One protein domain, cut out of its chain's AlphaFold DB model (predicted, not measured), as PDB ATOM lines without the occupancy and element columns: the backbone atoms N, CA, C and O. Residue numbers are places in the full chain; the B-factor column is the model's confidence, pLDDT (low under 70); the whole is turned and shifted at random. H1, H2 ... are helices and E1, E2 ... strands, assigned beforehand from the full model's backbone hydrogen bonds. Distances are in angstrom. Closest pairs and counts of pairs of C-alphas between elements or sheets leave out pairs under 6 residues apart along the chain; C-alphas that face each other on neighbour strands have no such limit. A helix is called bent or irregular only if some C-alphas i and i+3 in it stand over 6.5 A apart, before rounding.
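This is residues 12 to 140 of the 141 residues of an uncharacterized protein of Mesorhizobium sp. L2C066B000 (UniProt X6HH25). A small four-stranded parallel sheet forms the middle layer of a three-layer domain, with helices H1 and H2 covering one face and H4 and H5 the other. The short helix H3 sits off the sheet and makes a corner with H4. The printed part has 129 residues, with named elements in the order E1 H1 E2 H2 E3 H3 H4 E4 H5; the sheet order is E3 E2 E1 E4, all parallel, and the class is mixed, helices and strands. The whole is compact, with a radius of gyration of the C-alphas of 14.2 A, and spans 43 by 35 by 23 A.

E1, residues 12 to 16, begins at C-alpha 12 (362.384, 258.866, 292.195) and is 13.3 A long. H1 is residues 21 to 32, 15.7 A, and irregular: C-alphas 24 and 27 are 8.6 A apart. E2 is residues 35 to 38, 10.3 A; H2 residues 51 to 60, 14.2 A; E3 residues 64 to 69, 10.0 A. H3 is residues 74 to 82, 12.5 A; H4 residues 86 to 98, 17.8 A; E4 residues 106 to 110, 12.8 A. H5, residues 118 to 138, is 30.4 A long and ends at C-alpha 138 (346.813, 263.629, 297.336).

The sheet is twisted, its C-alphas lying up to 4.4 A off the best plane. N 13 and O 107 join E1 to E4 within hydrogen-bond range at 2.8 A, N 37 and O 14 join E2 to E1 at 2.8 A, and N 66 and O 36 join E3 to E2 at 2.8 A. E1, H1, E2 and E2, H2, E3 are strand-helix-strand units, parallel neighbour strands with a helix between, and E3, H3 H4, E4 is a split one, with E2 E1 between its strands; each crossover is right-handed. H1 lies over E2 and E1 at a height over the sheet of 10.2 A. On the same face H2 lies over E3, Val 58 and Thr 64 having the closest C-alphas, 6.4 A. On the opposite face H4 lies over E3, with Ala 67 and Val 96 closest at 5.9 A between C-alphas, and H5 over E1 and E4, with Ser 110 and Phe 124 closest at 5.4 A. H3 is not on the sheet; it and residues 86 to 89 of H4 only just touch, only at the corner, with 3 pairs of C-alphas within 8 A, the closest those of Ala 80 and Phe 88 at 6.9 A. Every O i to N i+4 pair is within hydrogen-bond range in H2, H3, H4 and H5, and 5 of 8 in H1.

The two C-alphas farthest apart, those of Lys 46 and Val 140, are 46.8 A apart. The printed part has no cut, and its long link is E2 to H2, residues 39 to 50. Mean pLDDT of the printed part is 93.3; residues 136 to 140 are under 70.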
ATOM      1  N   ASN A  12     361.308 258.601 291.252       97.62
ATOM      2  CA  ASN A  12     362.384 258.866 292.195       97.62
ATOM      3  C   ASN A  12     362.889 260.295 291.991       97.62
ATOM      4  O   ASN A  12     363.148 260.718 290.866       97.62
ATOM      5  N   VAL A  13     363.051 261.030 293.082       98.12
ATOM      6  CA  VAL A  13     363.573 262.396 293.102       98.12
ATOM      7  C   VAL A  13     364.792 262.426 294.006       98.12
ATOM      8  O   VAL A  13     364.756 261.892 295.113       98.12
ATOM      9  N   LEU A  14     365.864 263.055 293.535       98.69
ATOM     10  CA  LEU A  14     367.109 263.228 294.270       98.69
ATOM     11  C   LEU A  14     367.416 264.721 294.407       98.69
ATOM     12  O   LEU A  14     367.515 265.404 293.394       98.69
ATOM     13  N   ILE A  15     367.572 265.227 295.630       98.56
ATOM     14  CA  ILE A  15     367.862 266.643 295.904       98.56
ATOM     15  C   ILE A  15     369.163 266.743 296.687       98.56
ATOM     16  O   ILE A  15     369.233 266.328 297.842       98.56
ATOM     17  N   LEU A  16     370.190 267.308 296.067       98.31
ATOM     18  CA  LEU A  16     371.517 267.412 296.659       98.31
ATOM     19  C   LEU A  16     371.975 268.866 296.692       98.31
ATOM     20  O   LEU A  16     371.625 269.676 295.832       98.31
ATOM     21  N   ALA A  17     372.790 269.182 297.687       97.50
ATOM     22  CA  ALA A  17     373.406 270.485 297.842       97.50
ATOM     23  C   ALA A  17     374.357 270.796 296.680       97.50
ATOM     24  O   ALA A  17     374.245 271.852 296.054       97.50
ATOM     25  N   HIS A  18     375.267 269.866 296.372       96.94
ATOM     26  CA  HIS A  18     376.413 270.123 295.501       96.94
ATOM     27  C   HIS A  18     376.629 269.016 294.449       96.94
ATOM     28  O   HIS A  18     376.416 267.835 294.746       96.94
ATOM     29  N   PRO A  19     377.153 269.369 293.258       96.88
ATOM     30  CA  PRO A  19     377.710 268.432 292.292       96.88
ATOM     31  C   PRO A  19     378.751 267.501 292.926       96.88
ATOM     32  O   PRO A  19     379.653 267.938 293.650       96.88
ATOM     33  N   GLY A  20     378.649 266.210 292.622       95.06
ATOM     34  CA  GLY A  20     379.518 265.142 293.106       95.06
ATOM     35  C   GLY A  20     378.938 264.350 294.281       95.06
ATOM     36  O   GLY A  20     379.421 263.252 294.554       95.06
ATOM     37  N   HIS A  21     377.901 264.839 294.969       96.12
ATOM     38  CA  HIS A  21     377.240 264.068 296.032       96.12
ATOM     39  C   HIS A  21     376.510 262.840 295.495       96.12
ATOM     40  O   HIS A  21     376.453 261.813 296.172       96.12
ATOM     41  N   GLU A  22     376.027 262.902 294.258       96.56
ATOM     42  CA  GLU A  22     375.384 261.790 293.569       96.56
ATOM     43  C   GLU A  22     376.313 260.572 293.423       96.56
ATOM     44  O   GLU A  22     375.837 259.438 293.398       96.56
ATOM     45  N   LEU A  23     377.640 260.771 293.441       96.31
ATOM     46  CA  LEU A  23     378.618 259.678 293.414       96.31
ATOM     47  C   LEU A  23     378.541 258.785 294.659       96.31
ATOM     48  O   LEU A  23     378.836 257.594 294.571       96.31
ATOM     49  N   ARG A  24     378.100 259.318 295.809       95.88
ATOM     50  CA  ARG A  24     377.936 258.539 297.052       95.88
ATOM     51  C   ARG A  24     376.861 257.461 296.927       95.88
ATOM     52  O   ARG A  24     376.871 256.495 297.682       95.88
ATOM     53  N   ILE A  25     375.945 257.635 295.979       96.19
ATOM     54  CA  ILE A  25     374.810 256.747 295.727       96.19
ATOM     55  C   ILE A  25     374.728 256.356 294.244       96.19
ATOM     56  O   ILE A  25     373.642 256.093 293.732       96.19
ATOM     57  N   HIS A  26     375.871 256.295 293.552       97.25
ATOM     58  CA  HIS A  26     375.931 256.084 292.101       97.25
ATOM     59  C   HIS A  26     375.131 254.862 291.633       97.25
ATOM     60  O   HIS A  26     374.333 254.952 290.709       97.25
ATOM     61  N   HIS A  27     375.264 253.728 292.322       97.75
ATOM     62  CA  HIS A  27     374.528 252.526 291.937       97.75
ATOM     63  C   HIS A  27     373.005 252.676 292.101       97.75
ATOM     64  O   HIS A  27     372.221 252.156 291.308       97.75
ATOM     65  N   TRP A  28     372.563 253.439 293.105       97.94
ATOM     66  CA  TRP A  28     371.147 253.768 293.241       97.94
ATOM     67  C   TRP A  28     370.681 254.695 292.114       97.94
ATOM     68  O   TRP A  28     369.585 254.492 291.605       97.94
ATOM     69  N   LEU A  29     371.508 255.650 291.672       97.94
ATOM     70  CA  LEU A  29     371.218 256.505 290.516       97.94
ATOM     71  C   LEU A  29     370.947 255.668 289.250       97.94
ATOM     72  O   LEU A  29     369.953 255.911 288.569       97.94
ATOM     73  N   GLU A  30     371.770 254.645 288.984       98.12
ATOM     74  CA  GLU A  30     371.633 253.732 287.831       98.12
ATOM     75  C   GLU A  30     370.336 252.904 287.866       98.12
ATOM     76  O   GLU A  30     369.703 252.669 286.831       98.12
ATOM     77  N   ILE A  31     369.932 252.450 289.058       97.94
ATOM     78  CA  ILE A  31     368.735 251.618 289.247       97.94
ATOM     79  C   ILE A  31     367.469 252.477 289.258       97.94
ATOM     80  O   ILE A  31     366.499 252.183 288.558       97.94
ATOM     81  N   ALA A  32     367.461 253.524 290.081       97.69
ATOM     82  CA  ALA A  32     366.285 254.332 290.373       97.69
ATOM     83  C   ALA A  32     365.995 255.375 289.289       97.69
ATOM     84  O   ALA A  32     364.845 255.814 289.183       97.69
ATOM     85  N   LYS A  33     367.018 255.761 288.512       97.94
ATOM     86  CA  LYS A  33     366.960 256.757 287.431       97.94
ATOM     87  C   LYS A  33     366.170 258.005 287.839       97.94
ATOM     88  O   LYS A  33     365.174 258.341 287.193       97.94
ATOM     89  N   PRO A  34     366.543 258.640 288.964       98.06
ATOM     90  CA  PRO A  34     365.759 259.721 289.529       98.06
ATOM     91  C   PRO A  34     365.811 260.973 288.657       98.06
ATOM     92  O   PRO A  34     366.714 261.165 287.842       98.06
ATOM     93  N   ARG A  35     364.879 261.883 288.917       98.19
ATOM     94  CA  ARG A  35     365.049 263.288 288.569       98.19
ATOM     95  C   ARG A  35     365.935 263.951 289.623       98.19
ATOM     96  O   ARG A  35     365.595 263.943 290.806       98.19
ATOM     97  N   VAL A  36     367.071 264.494 289.203       98.69
ATOM     98  CA  VAL A  36     368.115 265.031 290.080       98.69
ATOM     99  C   VAL A  36     368.063 266.550 290.103       98.69
ATOM    100  O   VAL A  36     368.068 267.186 289.053       98.69
ATOM    101  N   TYR A  37     368.076 267.123 291.300       98.69
ATOM    102  CA  TYR A  37     368.203 268.549 291.552       98.69
ATOM    103  C   TYR A  37     369.507 268.817 292.297       98.69
ATOM    104  O   TYR A  37     369.795 268.158 293.298       98.69
ATOM    105  N   LEU A  38     370.271 269.797 291.820       98.50
ATOM    106  CA  LEU A  38     371.494 270.276 292.465       98.50
ATOM    107  C   LEU A  38     371.279 271.744 292.818       98.50
ATOM    108  O   LEU A  38     371.035 272.554 291.923       98.50
ATOM    109  N   LEU A  39     371.317 272.081 294.107       98.19
ATOM    110  CA  LEU A  39     371.032 273.448 294.550       98.19
ATOM    111  C   LEU A  39     372.124 274.426 294.105       98.19
ATOM    112  O   LEU A  39     371.819 275.528 293.657       98.19
ATOM    113  N   THR A  40     373.384 274.008 294.197       97.12
ATOM    114  CA  THR A  40     374.556 274.845 293.913       97.12
ATOM    115  C   THR A  40     375.362 274.302 292.738       97.12
ATOM    116  O   THR A  40     375.198 273.150 292.339       97.12
ATOM    117  N   ASP A  41     376.279 275.103 292.206       95.69
ATOM    118  CA  ASP A  41     377.259 274.684 291.201       95.69
ATOM    119  C   ASP A  41     378.516 274.007 291.791       95.69
ATOM    120  O   ASP A  41     379.398 273.540 291.052       95.69
ATOM    121  N   GLY A  42     378.607 273.945 293.124       92.50
ATOM    122  CA  GLY A  42     379.730 273.373 293.855       92.50
ATOM    123  C   GLY A  42     381.044 274.135 293.670       92.50
ATOM    124  O   GLY A  42     382.108 273.528 293.815       92.50
ATOM    125  N   SER A  43     381.023 275.410 293.297       89.25
ATOM    126  CA  SER A  43     382.219 276.246 293.170       89.25
ATOM    127  C   SER A  43     382.991 276.429 294.484       89.25
ATOM    128  O   SER A  43     384.227 276.532 294.466       89.25
ATOM    129  N   GLY A  44     382.297 276.418 295.625       83.19
ATOM    130  CA  GLY A  44     382.830 276.786 296.934       83.19
ATOM    131  C   GLY A  44     383.629 278.094 296.875       83.19
ATOM    132  O   GLY A  44     383.405 278.941 296.022       83.19
ATOM    133  N   GLY A  45     384.656 278.231 297.717       70.56
ATOM    134  CA  GLY A  45     385.571 279.384 297.658       70.56
ATOM    135  C   GLY A  45     386.558 279.386 296.477       70.56
ATOM    136  O   GLY A  45     387.496 280.177 296.483       70.56
ATOM    137  N   LYS A  46     386.430 278.461 295.512       73.50
ATOM    138  CA  LYS A  46     387.344 278.319 294.360       73.50
ATOM    139  C   LYS A  46     386.712 278.744 293.027       73.50
ATOM    140  O   LYS A  46     387.380 278.621 292.001       73.50
ATOM    141  N   GLU A  47     385.455 279.199 293.028       71.50
ATOM    142  CA  GLU A  47     384.744 279.774 291.865       71.50
ATOM    143  C   GLU A  47     384.745 278.887 290.601       71.50
ATOM    144  O   GLU A  47     384.602 279.361 289.477       71.50
ATOM    145  N   THR A  48     384.935 277.571 290.756       78.44
ATOM    146  CA  THR A  48     384.998 276.635 289.626       78.44
ATOM    147  C   THR A  48     383.834 275.659 289.690       78.44
ATOM    148  O   THR A  48     383.859 274.705 290.471       78.44
ATOM    149  N   SER A  49     382.836 275.871 288.833       83.19
ATOM    150  CA  SER A  49     381.674 274.988 288.721       83.19
ATOM    151  C   SER A  49     382.073 273.555 288.356       83.19
ATOM    152  O   SER A  49     382.877 273.301 287.449       83.19
ATOM    153  N   ARG A  50     381.453 272.594 289.047       85.88
ATOM    154  CA  ARG A  50     381.608 271.151 288.796       85.88
ATOM    155  C   ARG A  50     380.386 270.536 288.115       85.88
ATOM    156  O   ARG A  50     380.429 269.368 287.733       85.88
ATOM    157  N   THR A  51     379.349 271.336 287.871       94.25
ATOM    158  CA  THR A  51     378.035 270.929 287.353       94.25
ATOM    159  C   THR A  51     378.111 270.103 286.071       94.25
ATOM    160  O   THR A  51     377.330 269.169 285.888       94.25
ATOM    161  N   ARG A  52     379.079 270.387 285.187       95.75
ATOM    162  CA  ARG A  52     379.233 269.635 283.932       95.75
ATOM    163  C   ARG A  52     379.465 268.138 284.165       95.75
ATOM    164  O   ARG A  52     378.880 267.333 283.458       95.75
ATOM    165  N   TYR A  53     380.261 267.776 285.172       95.50
ATOM    166  CA  TYR A  53     380.566 266.374 285.464       95.50
ATOM    167  C   TYR A  53     379.338 265.641 286.001       95.50
ATOM    168  O   TYR A  53     379.063 264.521 285.586       95.50
ATOM    169  N   SER A  54     378.573 266.295 286.876       97.62
ATOM    170  CA  SER A  54     377.322 265.739 287.390       97.62
ATOM    171  C   SER A  54     376.272 265.589 286.300       97.62
ATOM    172  O   SER A  54     375.562 264.592 286.294       97.62
ATOM    173  N   ARG A  55     376.184 266.525 285.343       97.50
ATOM    174  CA  ARG A  55     375.296 266.369 284.181       97.50
ATOM    175  C   ARG A  55     375.653 265.112 283.402       97.50
ATOM    176  O   ARG A  55     374.779 264.282 283.178       97.50
ATOM    177  N   ASP A  56     376.918 264.987 283.009       97.81
ATOM    178  CA  ASP A  56     377.367 263.885 282.162       97.81
ATOM    179  C   ASP A  56     377.151 262.529 282.877       97.81
ATOM    180  O   ASP A  56     376.698 261.567 282.262       97.81
ATOM    181  N   LEU A  57     377.381 262.471 284.196       97.62
ATOM    182  CA  LEU A  57     377.106 261.298 285.034       97.62
ATOM    183  C   LEU A  57     375.606 260.963 285.128       97.62
ATOM    184  O   LEU A  57     375.218 259.810 284.949       97.62
ATOM    185  N   VAL A  58     374.758 261.957 285.410       98.25
ATOM    186  CA  VAL A  58     373.299 261.785 285.521       98.25
ATOM    187  C   VAL A  58     372.715 261.279 284.203       98.25
ATOM    188  O   VAL A  58     371.930 260.331 284.205       98.25
ATOM    189  N   GLU A  59     373.140 261.858 283.081       97.62
ATOM    190  CA  GLU A  59     372.703 261.443 281.746       97.62
ATOM    191  C   GLU A  59     373.201 260.025 281.410       97.62
ATOM    192  O   GLU A  59     372.419 259.203 280.925       97.62
ATOM    193  N   ALA A  60     374.450 259.681 281.752       97.94
ATOM    194  CA  ALA A  60     374.995 258.333 281.561       97.94
ATOM    195  C   ALA A  60     374.273 257.256 282.396       97.94
ATOM    196  O   ALA A  60     374.087 256.135 281.922       97.94
ATOM    197  N   ALA A  61     373.811 257.593 283.605       97.94
ATOM    198  CA  ALA A  61     373.020 256.698 284.454       97.94
ATOM    199  C   ALA A  61     371.564 256.515 283.963       97.94
ATOM    200  O   ALA A  61     370.818 255.696 284.504       97.94
ATOM    201  N   GLY A  62     371.133 257.271 282.944       97.88
ATOM    202  CA  GLY A  62     369.749 257.288 282.463       97.88
ATOM    203  C   GLY A  62     368.776 258.009 283.403       97.88
ATOM    204  O   GLY A  62     367.563 257.829 283.278       97.88
ATOM    205  N   ALA A  63     369.306 258.788 284.346       98.12
ATOM    206  CA  ALA A  63     368.569 259.718 285.188       98.12
ATOM    207  C   ALA A  63     368.320 261.036 284.427       98.12
ATOM    208  O   ALA A  63     368.816 261.239 283.316       98.12
ATOM    209  N   THR A  64     367.528 261.944 284.998       97.94
ATOM    210  CA  THR A  64     367.217 263.233 284.359       97.94
ATOM    211  C   THR A  64     367.588 264.404 285.248       97.94
ATOM    212  O   THR A  64     367.568 264.317 286.472       97.94
ATOM    213  N   ARG A  65     367.915 265.537 284.625       98.19
ATOM    214  CA  ARG A  65     368.093 266.807 285.329       98.19
ATOM    215  C   ARG A  65     366.729 267.418 285.631       98.19
ATOM    216  O   ARG A  65     365.860 267.437 284.762       98.19
ATOM    217  N   GLY A  66     366.551 267.906 286.850       97.81
ATOM    218  CA  GLY A  66     365.404 268.712 287.242       97.81
ATOM    219  C   GLY A  66     365.575 270.186 286.870       97.81
ATOM    220  O   GLY A  66     366.625 270.605 286.387       97.81
ATOM    221  N   ALA A  67     364.542 270.982 287.142       97.50
ATOM    222  CA  ALA A  67     364.505 272.423 286.860       97.50
ATOM    223  C   ALA A  67     365.554 273.288 287.599       97.50
ATOM    224  O   ALA A  67     365.664 274.479 287.318       97.50
ATOM    225  N   VAL A  68     366.286 272.715 288.557       98.06
ATOM    226  CA  VAL A  68     367.407 273.353 289.264       98.06
ATOM    227  C   VAL A  68     368.554 272.351 289.268       98.06
ATOM    228  O   VAL A  68     368.445 271.295 289.895       98.06
ATOM    229  N   PHE A  69     369.627 272.644 288.541       98.19
ATOM    230  CA  PHE A  69     370.735 271.723 288.327       98.19
ATOM    231  C   PHE A  69     372.077 272.460 288.337       98.19
ATOM    232  O   PHE A  69     372.839 272.442 287.373       98.19
ATOM    233  N   GLY A  70     372.380 273.098 289.465       96.50
ATOM    234  CA  GLY A  70     373.692 273.663 289.746       96.50
ATOM    235  C   GLY A  70     374.092 274.835 288.857       96.50
ATOM    236  O   GLY A  70     375.265 274.969 288.511       96.50
ATOM    237  N   GLU A  71     373.129 275.670 288.467       95.31
ATOM    238  CA  GLU A  71     373.364 276.952 287.795       95.31
ATOM    239  C   GLU A  71     373.638 278.104 288.780       95.31
ATOM    240  O   GLU A  71     374.059 279.181 288.361       95.31
ATOM    241  N   ILE A  72     373.382 277.903 290.077       96.69
ATOM    242  CA  ILE A  72     373.506 278.933 291.115       96.69
ATOM    243  C   ILE A  72     374.820 278.729 291.892       96.69
ATOM    244  O   ILE A  72     375.004 277.656 292.468       96.69
ATOM    245  N   PRO A  73     375.713 279.733 291.974       95.50
ATOM    246  CA  PRO A  73     376.955 279.620 292.736       95.50
ATOM    247  C   PRO A  73     376.742 279.408 294.236       95.50
ATOM    248  O   PRO A  73     375.807 279.972 294.811       95.50
ATOM    249  N   ASP A  74     377.649 278.682 294.895       94.25
ATOM    250  CA  ASP A  74     377.641 278.522 296.361       94.25
ATOM    251  C   ASP A  74     377.586 279.876 297.089       94.25
ATOM    252  O   ASP A  74     376.811 280.052 298.032       94.25
ATOM    253  N   GLY A  75     378.353 280.861 296.606       94.12
ATOM    254  CA  GLY A  75     378.372 282.211 297.169       94.12
ATOM    255  C   GLY A  75     377.001 282.888 297.159       94.12
ATOM    256  O   GLY A  75     376.615 283.495 298.151       94.12
ATOM    257  N   ALA A  76     376.207 282.721 296.096       95.62
ATOM    258  CA  ALA A  76     374.879 283.334 296.006       95.62
ATOM    259  C   ALA A  76     373.905 282.772 297.053       95.62
ATOM    260  O   ALA A  76     373.112 283.519 297.628       95.62
ATOM    261  N   TRP A  77     373.988 281.471 297.344       96.44
ATOM    262  CA  TRP A  77     373.207 280.867 298.423       96.44
ATOM    263  C   TRP A  77     373.649 281.356 299.795       96.44
ATOM    264  O   TRP A  77     372.804 281.645 300.641       96.44
ATOM    265  N   TYR A  78     374.959 281.456 300.015       94.69
ATOM    266  CA  TYR A  78     375.501 281.931 301.280       94.69
ATOM    267  C   TYR A  78     375.091 283.381 301.564       94.69
ATOM    268  O   TYR A  78     374.575 283.670 302.643       94.69
ATOM    269  N   GLU A  79     375.212 284.266 300.572       96.12
ATOM    270  CA  GLU A  79     374.751 285.654 300.666       96.12
ATOM    271  C   GLU A  79     373.244 285.736 300.941       96.12
ATOM    272  O   GLU A  79     372.811 286.485 301.818       96.12
ATOM    273  N   ALA A  80     372.426 284.925 300.259       97.69
ATOM    274  CA  ALA A  80     370.986 284.890 300.499       97.69
ATOM    275  C   ALA A  80     370.636 284.443 301.929       97.69
ATOM    276  O   ALA A  80     369.738 285.016 302.546       97.69
ATOM    277  N   LEU A  81     371.351 283.452 302.470       95.81
ATOM    278  CA  LEU A  81     371.169 282.984 303.845       95.81
ATOM    279  C   LEU A  81     371.566 284.055 304.866       95.81
ATOM    280  O   LEU A  81     370.794 284.325 305.785       95.81
ATOM    281  N   LEU A  82     372.726 284.698 304.689       96.88
ATOM    282  CA  LEU A  82     373.181 285.783 305.566       96.88
ATOM    283  C   LEU A  82     372.235 286.987 305.540       96.88
ATOM    284  O   LEU A  82     371.977 287.593 306.578       96.88
ATOM    285  N   ALA A  83     371.691 287.308 304.368       97.81
ATOM    286  CA  ALA A  83     370.737 288.396 304.192       97.81
ATOM    287  C   ALA A  83     369.310 288.051 304.662       97.81
ATOM    288  O   ALA A  83     368.442 288.924 304.640       97.81
ATOM    289  N   GLY A  84     369.027 286.798 305.044       97.31
ATOM    290  CA  GLY A  84     367.665 286.349 305.352       97.31
ATOM    291  C   GLY A  84     366.715 286.461 304.152       97.31
ATOM    292  O   GLY A  84     365.519 286.705 304.319       97.31
ATOM    293  N   ASN A  85     367.239 286.324 302.932       98.06
ATOM    294  CA  ASN A  85     366.484 286.475 301.694       98.06
ATOM    295  C   ASN A  85     365.612 285.236 301.434       98.06
ATOM    296  O   ASN A  85     365.961 284.339 300.666       98.06
ATOM    297  N   HIS A  86     364.457 285.189 302.097       96.56
ATOM    298  CA  HIS A  86     363.503 284.094 301.947       96.56
ATOM    299  C   HIS A  86     362.916 284.004 300.536       96.56
ATOM    300  O   HIS A  86     362.646 282.895 300.080       96.56
ATOM    301  N   ASP A  87     362.750 285.129 299.839       98.19
ATOM    302  CA  ASP A  87     362.166 285.155 298.494       98.19
ATOM    303  C   ASP A  87     363.020 284.361 297.506       98.19
ATOM    304  O   ASP A  87     362.490 283.562 296.736       98.19
ATOM    305  N   PHE A  88     364.346 284.492 297.594       98.12
ATOM    306  CA  PHE A  88     365.278 283.681 296.817       98.12
ATOM    307  C   PHE A  88     365.099 282.178 297.090       98.12
ATOM    308  O   PHE A  88     364.966 281.386 296.157       98.12
ATOM    309  N   LEU A  89     365.022 281.772 298.363       97.44
ATOM    310  CA  LEU A  89     364.841 280.361 298.731       97.44
ATOM    311  C   LEU A  89     363.487 279.816 298.244       97.44
ATOM    312  O   LEU A  89     363.410 278.700 297.726       97.44
ATOM    313  N   ILE A  90     362.421 280.605 298.401       97.75
ATOM    314  CA  ILE A  90     361.054 280.254 297.997       97.75
ATOM    315  C   ILE A  90     360.941 280.149 296.477       97.75
ATOM    316  O   ILE A  90     360.257 279.248 295.984       97.75
ATOM    317  N   ASP A  91     361.599 281.034 295.732       98.25
ATOM    318  CA  ASP A  91     361.617 280.999 294.274       98.25
ATOM    319  C   ASP A  91     362.292 279.718 293.765       98.25
ATOM    320  O   ASP A  91     361.680 278.956 293.010       98.25
ATOM    321  N   VAL A  92     363.494 279.395 294.258       98.25
ATOM    322  CA  VAL A  92     364.182 278.151 293.874       98.25
ATOM    323  C   VAL A  92     363.352 276.922 294.256       98.25
ATOM    324  O   VAL A  92     363.145 276.032 293.426       98.25
ATOM    325  N   PHE A  93     362.794 276.884 295.471       98.19
ATOM    326  CA  PHE A  93     361.903 275.801 295.896       98.19
ATOM    327  C   PHE A  93     360.670 275.666 294.991       98.19
ATOM    328  O   PHE A  93     360.251 274.556 294.652       98.19
ATOM    329  N   SER A  94     360.083 276.788 294.574       97.62
ATOM    330  CA  SER A  94     358.895 276.801 293.722       97.62
ATOM    331  C   SER A  94     359.174 276.215 292.343       97.62
ATOM    332  O   SER A  94     358.316 275.502 291.827       97.62
ATOM    333  N   ARG A  95     360.373 276.431 291.784       98.00
ATOM    334  CA  ARG A  95     360.812 275.797 290.529       98.00
ATOM    335  C   ARG A  95     360.896 274.279 290.671       98.00
ATOM    336  O   ARG A  95     360.322 273.567 289.852       98.00
ATOM    337  N   VAL A  96     361.523 273.781 291.744       97.50
ATOM    338  CA  VAL A  96     361.588 272.335 292.039       97.50
ATOM    339  C   VAL A  96     360.183 271.748 292.191       97.50
ATOM    340  O   VAL A  96     359.864 270.720 291.602       97.50
ATOM    341  N   ARG A  97     359.303 272.421 292.941       96.12
ATOM    342  CA  ARG A  97     357.922 271.966 293.148       96.12
ATOM    343  C   ARG A  97     357.106 271.959 291.854       96.12
ATOM    344  O   ARG A  97     356.360 271.010 291.628       96.12
ATOM    345  N   ALA A  98     357.215 273.003 291.031       95.50
ATOM    346  CA  ALA A  98     356.498 273.114 289.759       95.50
ATOM    347  C   ALA A  98     356.861 271.966 288.805       95.50
ATOM    348  O   ALA A  98     355.993 271.404 288.136       95.50
ATOM    349  N   ASP A  99     358.131 271.571 288.820       95.31
ATOM    350  CA  ASP A  99     358.692 270.512 287.988       95.31
ATOM    351  C   ASP A  99     358.192 269.094 288.361       95.31
ATOM    352  O   ASP A  99     358.310 268.157 287.572       95.31
ATOM    353  N   LEU A 100     357.565 268.948 289.536       92.38
ATOM    354  CA  LEU A 100     356.981 267.702 290.052       92.38
ATOM    355  C   LEU A 100     355.441 267.707 290.074       92.38
ATOM    356  O   LEU A 100     354.828 266.809 290.644       92.38
ATOM    357  N   THR A 101     354.785 268.704 289.473       86.88
ATOM    358  CA  THR A 101     353.320 268.888 289.576       86.88
ATOM    359  C   THR A 101     352.488 267.747 288.997       86.88
ATOM    360  O   THR A 101     351.370 267.518 289.455       86.88
ATOM    361  N   THR A 102     353.011 267.019 288.012       84.31
ATOM    362  CA  THR A 102     352.323 265.873 287.400       84.31
ATOM    363  C   THR A 102     352.589 264.552 288.121       84.31
ATOM    364  O   THR A 102     351.962 263.546 287.785       84.31
ATOM    365  N   ALA A 103     353.519 264.535 289.080       85.12
ATOM    366  CA  ALA A 103     353.975 263.320 289.735       85.12
ATOM    367  C   ALA A 103     353.003 262.893 290.845       85.12
ATOM    368  O   ALA A 103     352.688 263.666 291.750       85.12
ATOM    369  N   LYS A 104     352.519 261.647 290.774       82.50
ATOM    370  CA  LYS A 104     351.506 261.110 291.706       82.50
ATOM    371  C   LYS A 104     352.099 260.255 292.822       82.50
ATOM    372  O   LYS A 104     351.674 260.353 293.969       82.50
ATOM    373  N   ASN A 105     353.102 259.448 292.486       90.06
ATOM    374  CA  ASN A 105     353.786 258.556 293.412       90.06
ATOM    375  C   ASN A 105     355.276 258.903 293.414       90.06
ATOM    376  O   ASN A 105     355.975 258.591 292.453       90.06
ATOM    377  N   VAL A 106     355.746 259.587 294.460       93.38
ATOM    378  CA  VAL A 106     357.100 260.161 294.508       93.38
ATOM    379  C   VAL A 106     357.869 259.645 295.717       93.38
ATOM    380  O   VAL A 106     357.415 259.785 296.853       93.38
ATOM    381  N   GLN A 107     359.065 259.113 295.475       95.88
ATOM    382  CA  GLN A 107     360.065 258.865 296.511       95.88
ATOM    383  C   GLN A 107     361.125 259.961 296.448       95.88
ATOM    384  O   GLN A 107     361.788 260.123 295.427       95.88
ATOM    385  N   ILE A 108     361.301 260.692 297.548       97.50
ATOM    386  CA  ILE A 108     362.285 261.771 297.649       97.50
ATOM    387  C   ILE A 108     363.479 261.290 298.469       97.50
ATOM    388  O   ILE A 108     363.320 260.855 299.609       97.50
ATOM    389  N   VAL A 109     364.667 261.401 297.884       98.19
ATOM    390  CA  VAL A 109     365.965 261.218 298.532       98.19
ATOM    391  C   VAL A 109     366.659 262.574 298.554       98.19
ATOM    392  O   VAL A 109     366.660 263.289 297.553       98.19
ATOM    393  N   SER A 110     367.239 262.949 299.689       98.06
ATOM    394  CA  SER A 110     367.987 264.198 299.828       98.06
ATOM    395  C   SER A 110     369.323 263.971 300.516       98.06
ATOM    396  O   SER A 110     369.551 262.905 301.095       98.06
ATOM    397  N   ASP A 111     370.173 264.998 300.521       97.44
ATOM    398  CA  ASP A 111     371.245 265.070 301.512       97.44
ATOM    399  C   ASP A 111     370.669 264.920 302.934       97.44
ATOM    400  O   ASP A 111     369.520 265.289 303.218       97.44
ATOM    401  N   ALA A 112     371.469 264.317 303.813       94.56
ATOM    402  CA  ALA A 112     371.178 264.252 305.237       94.56
ATOM    403  C   ALA A 112     371.506 265.595 305.905       94.56
ATOM    404  O   ALA A 112     372.319 266.364 305.392       94.56
ATOM    405  N   VAL A 113     370.902 265.838 307.072       95.31
ATOM    406  CA  VAL A 113     371.292 266.960 307.936       95.31
ATOM    407  C   VAL A 113     372.760 266.797 308.317       95.31
ATOM    408  O   VAL A 113     373.157 265.749 308.829       95.31
ATOM    409  N   ASP A 114     373.539 267.837 308.052       90.81
ATOM    410  CA  ASP A 114     374.983 267.895 308.263       90.81
ATOM    411  C   ASP A 114     375.318 268.765 309.487       90.81
ATOM    412  O   ASP A 114     376.253 268.485 310.233       90.81
ATOM    413  N   GLY A 115     374.526 269.816 309.742       90.88
ATOM    414  CA  GLY A 115     374.663 270.690 310.913       90.88
ATOM    415  C   GLY A 115     375.858 271.653 310.879       90.88
ATOM    416  O   GLY A 115     376.009 272.458 311.799       90.88
ATOM    417  N   TYR A 116     376.694 271.599 309.834       89.88
ATOM    418  CA  TYR A 116     377.758 272.581 309.585       89.88
ATOM    419  C   TYR A 116     377.627 273.268 308.219       89.88
ATOM    420  O   TYR A 116     377.898 274.465 308.119       89.88
ATOM    421  N   ASN A 117     377.230 272.539 307.168       92.94
ATOM    422  CA  ASN A 117     377.026 273.108 305.840       92.94
ATOM    423  C   ASN A 117     375.539 273.433 305.637       92.94
ATOM    424  O   ASN A 117     374.729 272.518 305.464       92.94
ATOM    425  N   PRO A 118     375.163 274.724 305.594       94.56
ATOM    426  CA  PRO A 118     373.761 275.116 305.538       94.56
ATOM    427  C   PRO A 118     373.062 274.682 304.244       94.56
ATOM    428  O   PRO A 118     371.840 274.560 304.228       94.56
ATOM    429  N   ILE A 119     373.801 274.415 303.159       96.31
ATOM    430  CA  ILE A 119     373.204 273.978 301.891       96.31
ATOM    431  C   ILE A 119     372.749 272.517 301.977       96.31
ATOM    432  O   ILE A 119     371.700 272.177 301.432       96.31
ATOM    433  N   HIS A 120     373.472 271.660 302.704       97.25
ATOM    434  CA  HIS A 120     373.034 270.281 302.955       97.25
ATOM    435  C   HIS A 120     371.741 270.265 303.772       97.25
ATOM    436  O   HIS A 120     370.767 269.604 303.406       97.25
ATOM    437  N   ASP A 121     371.707 271.068 304.835       97.25
ATOM    438  CA  ASP A 121     370.528 271.206 305.687       97.25
ATOM    439  C   ASP A 121     369.339 271.788 304.901       97.25
ATOM    440  O   ASP A 121     368.190 271.379 305.099       97.25
ATOM    441  N   LEU A 122     369.603 272.684 303.943       97.06
ATOM    442  CA  LEU A 122     368.586 273.218 303.044       97.06
ATOM    443  C   LEU A 122     368.078 272.178 302.036       97.06
ATOM    444  O   LEU A 122     366.870 272.104 301.812       97.06
ATOM    445  N   ALA A 123     368.951 271.343 301.465       98.12
ATOM    446  CA  ALA A 123     368.551 270.239 300.591       98.12
ATOM    447  C   ALA A 123     367.643 269.243 301.333       98.12
ATOM    448  O   ALA A 123     366.593 268.847 300.810       98.12
ATOM    449  N   PHE A 124     367.976 268.918 302.587       98.06
ATOM    450  CA  PHE A 124     367.105 268.144 303.470       98.06
ATOM    451  C   PHE A 124     365.756 268.845 303.708       98.06
ATOM    452  O   PHE A 124     364.692 268.232 303.563       98.06
ATOM    453  N   ALA A 125     365.770 270.142 304.030       97.56
ATOM    454  CA  ALA A 125     364.553 270.922 304.260       97.56
ATOM    455  C   ALA A 125     363.651 270.991 303.013       97.56
ATOM    456  O   ALA A 125     362.431 270.844 303.134       97.56
ATOM    457  N   PHE A 126     364.231 271.142 301.818       98.00
ATOM    458  CA  PHE A 126     363.520 271.096 300.537       98.00
ATOM    459  C   PHE A 126     362.840 269.740 300.340       98.00
ATOM    460  O   PHE A 126     361.642 269.692 300.048       98.00
ATOM    461  N   GLY A 127     363.564 268.638 300.568       97.44
ATOM    462  CA  GLY A 127     363.003 267.290 300.481       97.44
ATOM    463  C   GLY A 127     361.815 267.088 301.426       97.44
ATOM    464  O   GLY A 127     360.751 266.617 301.014       97.44
ATOM    465  N   GLN A 128     361.939 267.539 302.676       97.19
ATOM    466  CA  GLN A 128     360.864 267.460 303.667       97.19
ATOM    467  C   GLN A 128     359.653 268.330 303.303       97.19
ATOM    468  O   GLN A 128     358.505 267.900 303.468       97.19
ATOM    469  N   ALA A 129     359.880 269.544 302.798       96.44
ATOM    470  CA  ALA A 129     358.815 270.446 302.376       96.44
ATOM    471  C   ALA A 129     358.050 269.901 301.157       96.44
ATOM    472  O   ALA A 129     356.816 269.942 301.151       96.44
ATOM    473  N   LEU A 130     358.746 269.318 300.173       95.00
ATOM    474  CA  LEU A 130     358.119 268.641 299.029       95.00
ATOM    475  C   LEU A 130     357.292 267.435 299.474       95.00
ATOM    476  O   LEU A 130     356.121 267.341 299.110       95.00
ATOM    477  N   CYS A 131     357.850 266.570 300.328       92.75
ATOM    478  CA  CYS A 131     357.133 265.430 300.907       92.75
ATOM    479  C   CYS A 131     355.811 265.856 301.564       92.75
ATOM    480  O   CYS A 131     354.777 265.214 301.376       92.75
ATOM    481  N   ARG A 132     355.818 266.955 302.331       92.12
ATOM    482  CA  ARG A 132     354.605 267.496 302.969       92.12
ATOM    483  C   ARG A 132     353.630 268.098 301.958       92.12
ATOM    484  O   ARG A 132     352.424 267.926 302.118       92.12
ATOM    485  N   GLY A 133     354.136 268.804 300.949       87.56
ATOM    486  CA  GLY A 133     353.326 269.431 299.902       87.56
ATOM    487  C   GLY A 133     352.570 268.409 299.054       87.56
ATOM    488  O   GLY A 133     351.358 268.529 298.901       87.56
ATOM    489  N   LEU A 134     353.260 267.367 298.586       84.44
ATOM    490  CA  LEU A 134     352.676 266.328 297.731       84.44
ATOM    491  C   LEU A 134     351.611 265.492 298.464       84.44
ATOM    492  O   LEU A 134     350.571 265.180 297.889       84.44
ATOM    493  N   ARG A 135     351.803 265.206 299.763       76.81
ATOM    494  CA  ARG A 135     350.788 264.513 300.584       76.81
ATOM    495  C   ARG A 135     349.487 265.300 300.720       76.81
ATOM    496  O   ARG A 135     348.423 264.692 300.753       76.81
ATOM    497  N   LYS A 136     349.555 266.634 300.817       66.00
ATOM    498  CA  LYS A 136     348.351 267.475 300.914       66.00
ATOM    499  C   LYS A 136     347.546 267.438 299.620       66.00
ATOM    500  O   LYS A 136     346.333 267.310 299.687       66.00
ATOM    501  N   THR A 137     348.203 267.485 298.462       58.91
ATOM    502  CA  THR A 137     347.519 267.411 297.162       58.91
ATOM    503  C   THR A 137     346.818 266.065 296.958       58.91
ATOM    504  O   THR A 137     345.708 266.033 296.441       58.91
ATOM    505  N   ALA A 138     347.409 264.964 297.433       57.78
ATOM    506  CA  ALA A 138     346.813 263.629 297.336       57.78
ATOM    507  C   ALA A 138     345.552 263.426 298.206       57.78
ATOM    508  O   ALA A 138     344.795 262.497 297.950       57.78
ATOM    509  N   GLN A 139     345.318 264.262 299.228       48.31
ATOM    510  CA  GLN A 139     344.136 264.167 300.103       48.31
ATOM    511  C   GLN A 139     342.978 265.100 299.716       48.31
ATOM    512  O   GLN A 139     341.950 265.092 300.387       48.31
ATOM    513  N   VAL A 140     343.132 265.908 298.663       44.75
ATOM    514  CA  VAL A 140     342.102 266.855 298.185       44.75
ATOM    515  C   VAL A 140     341.539 266.422 296.815       44.75
ATOM    516  O   VAL A 140     340.888 267.205 296.131       44.75
TER     517      VAL A 140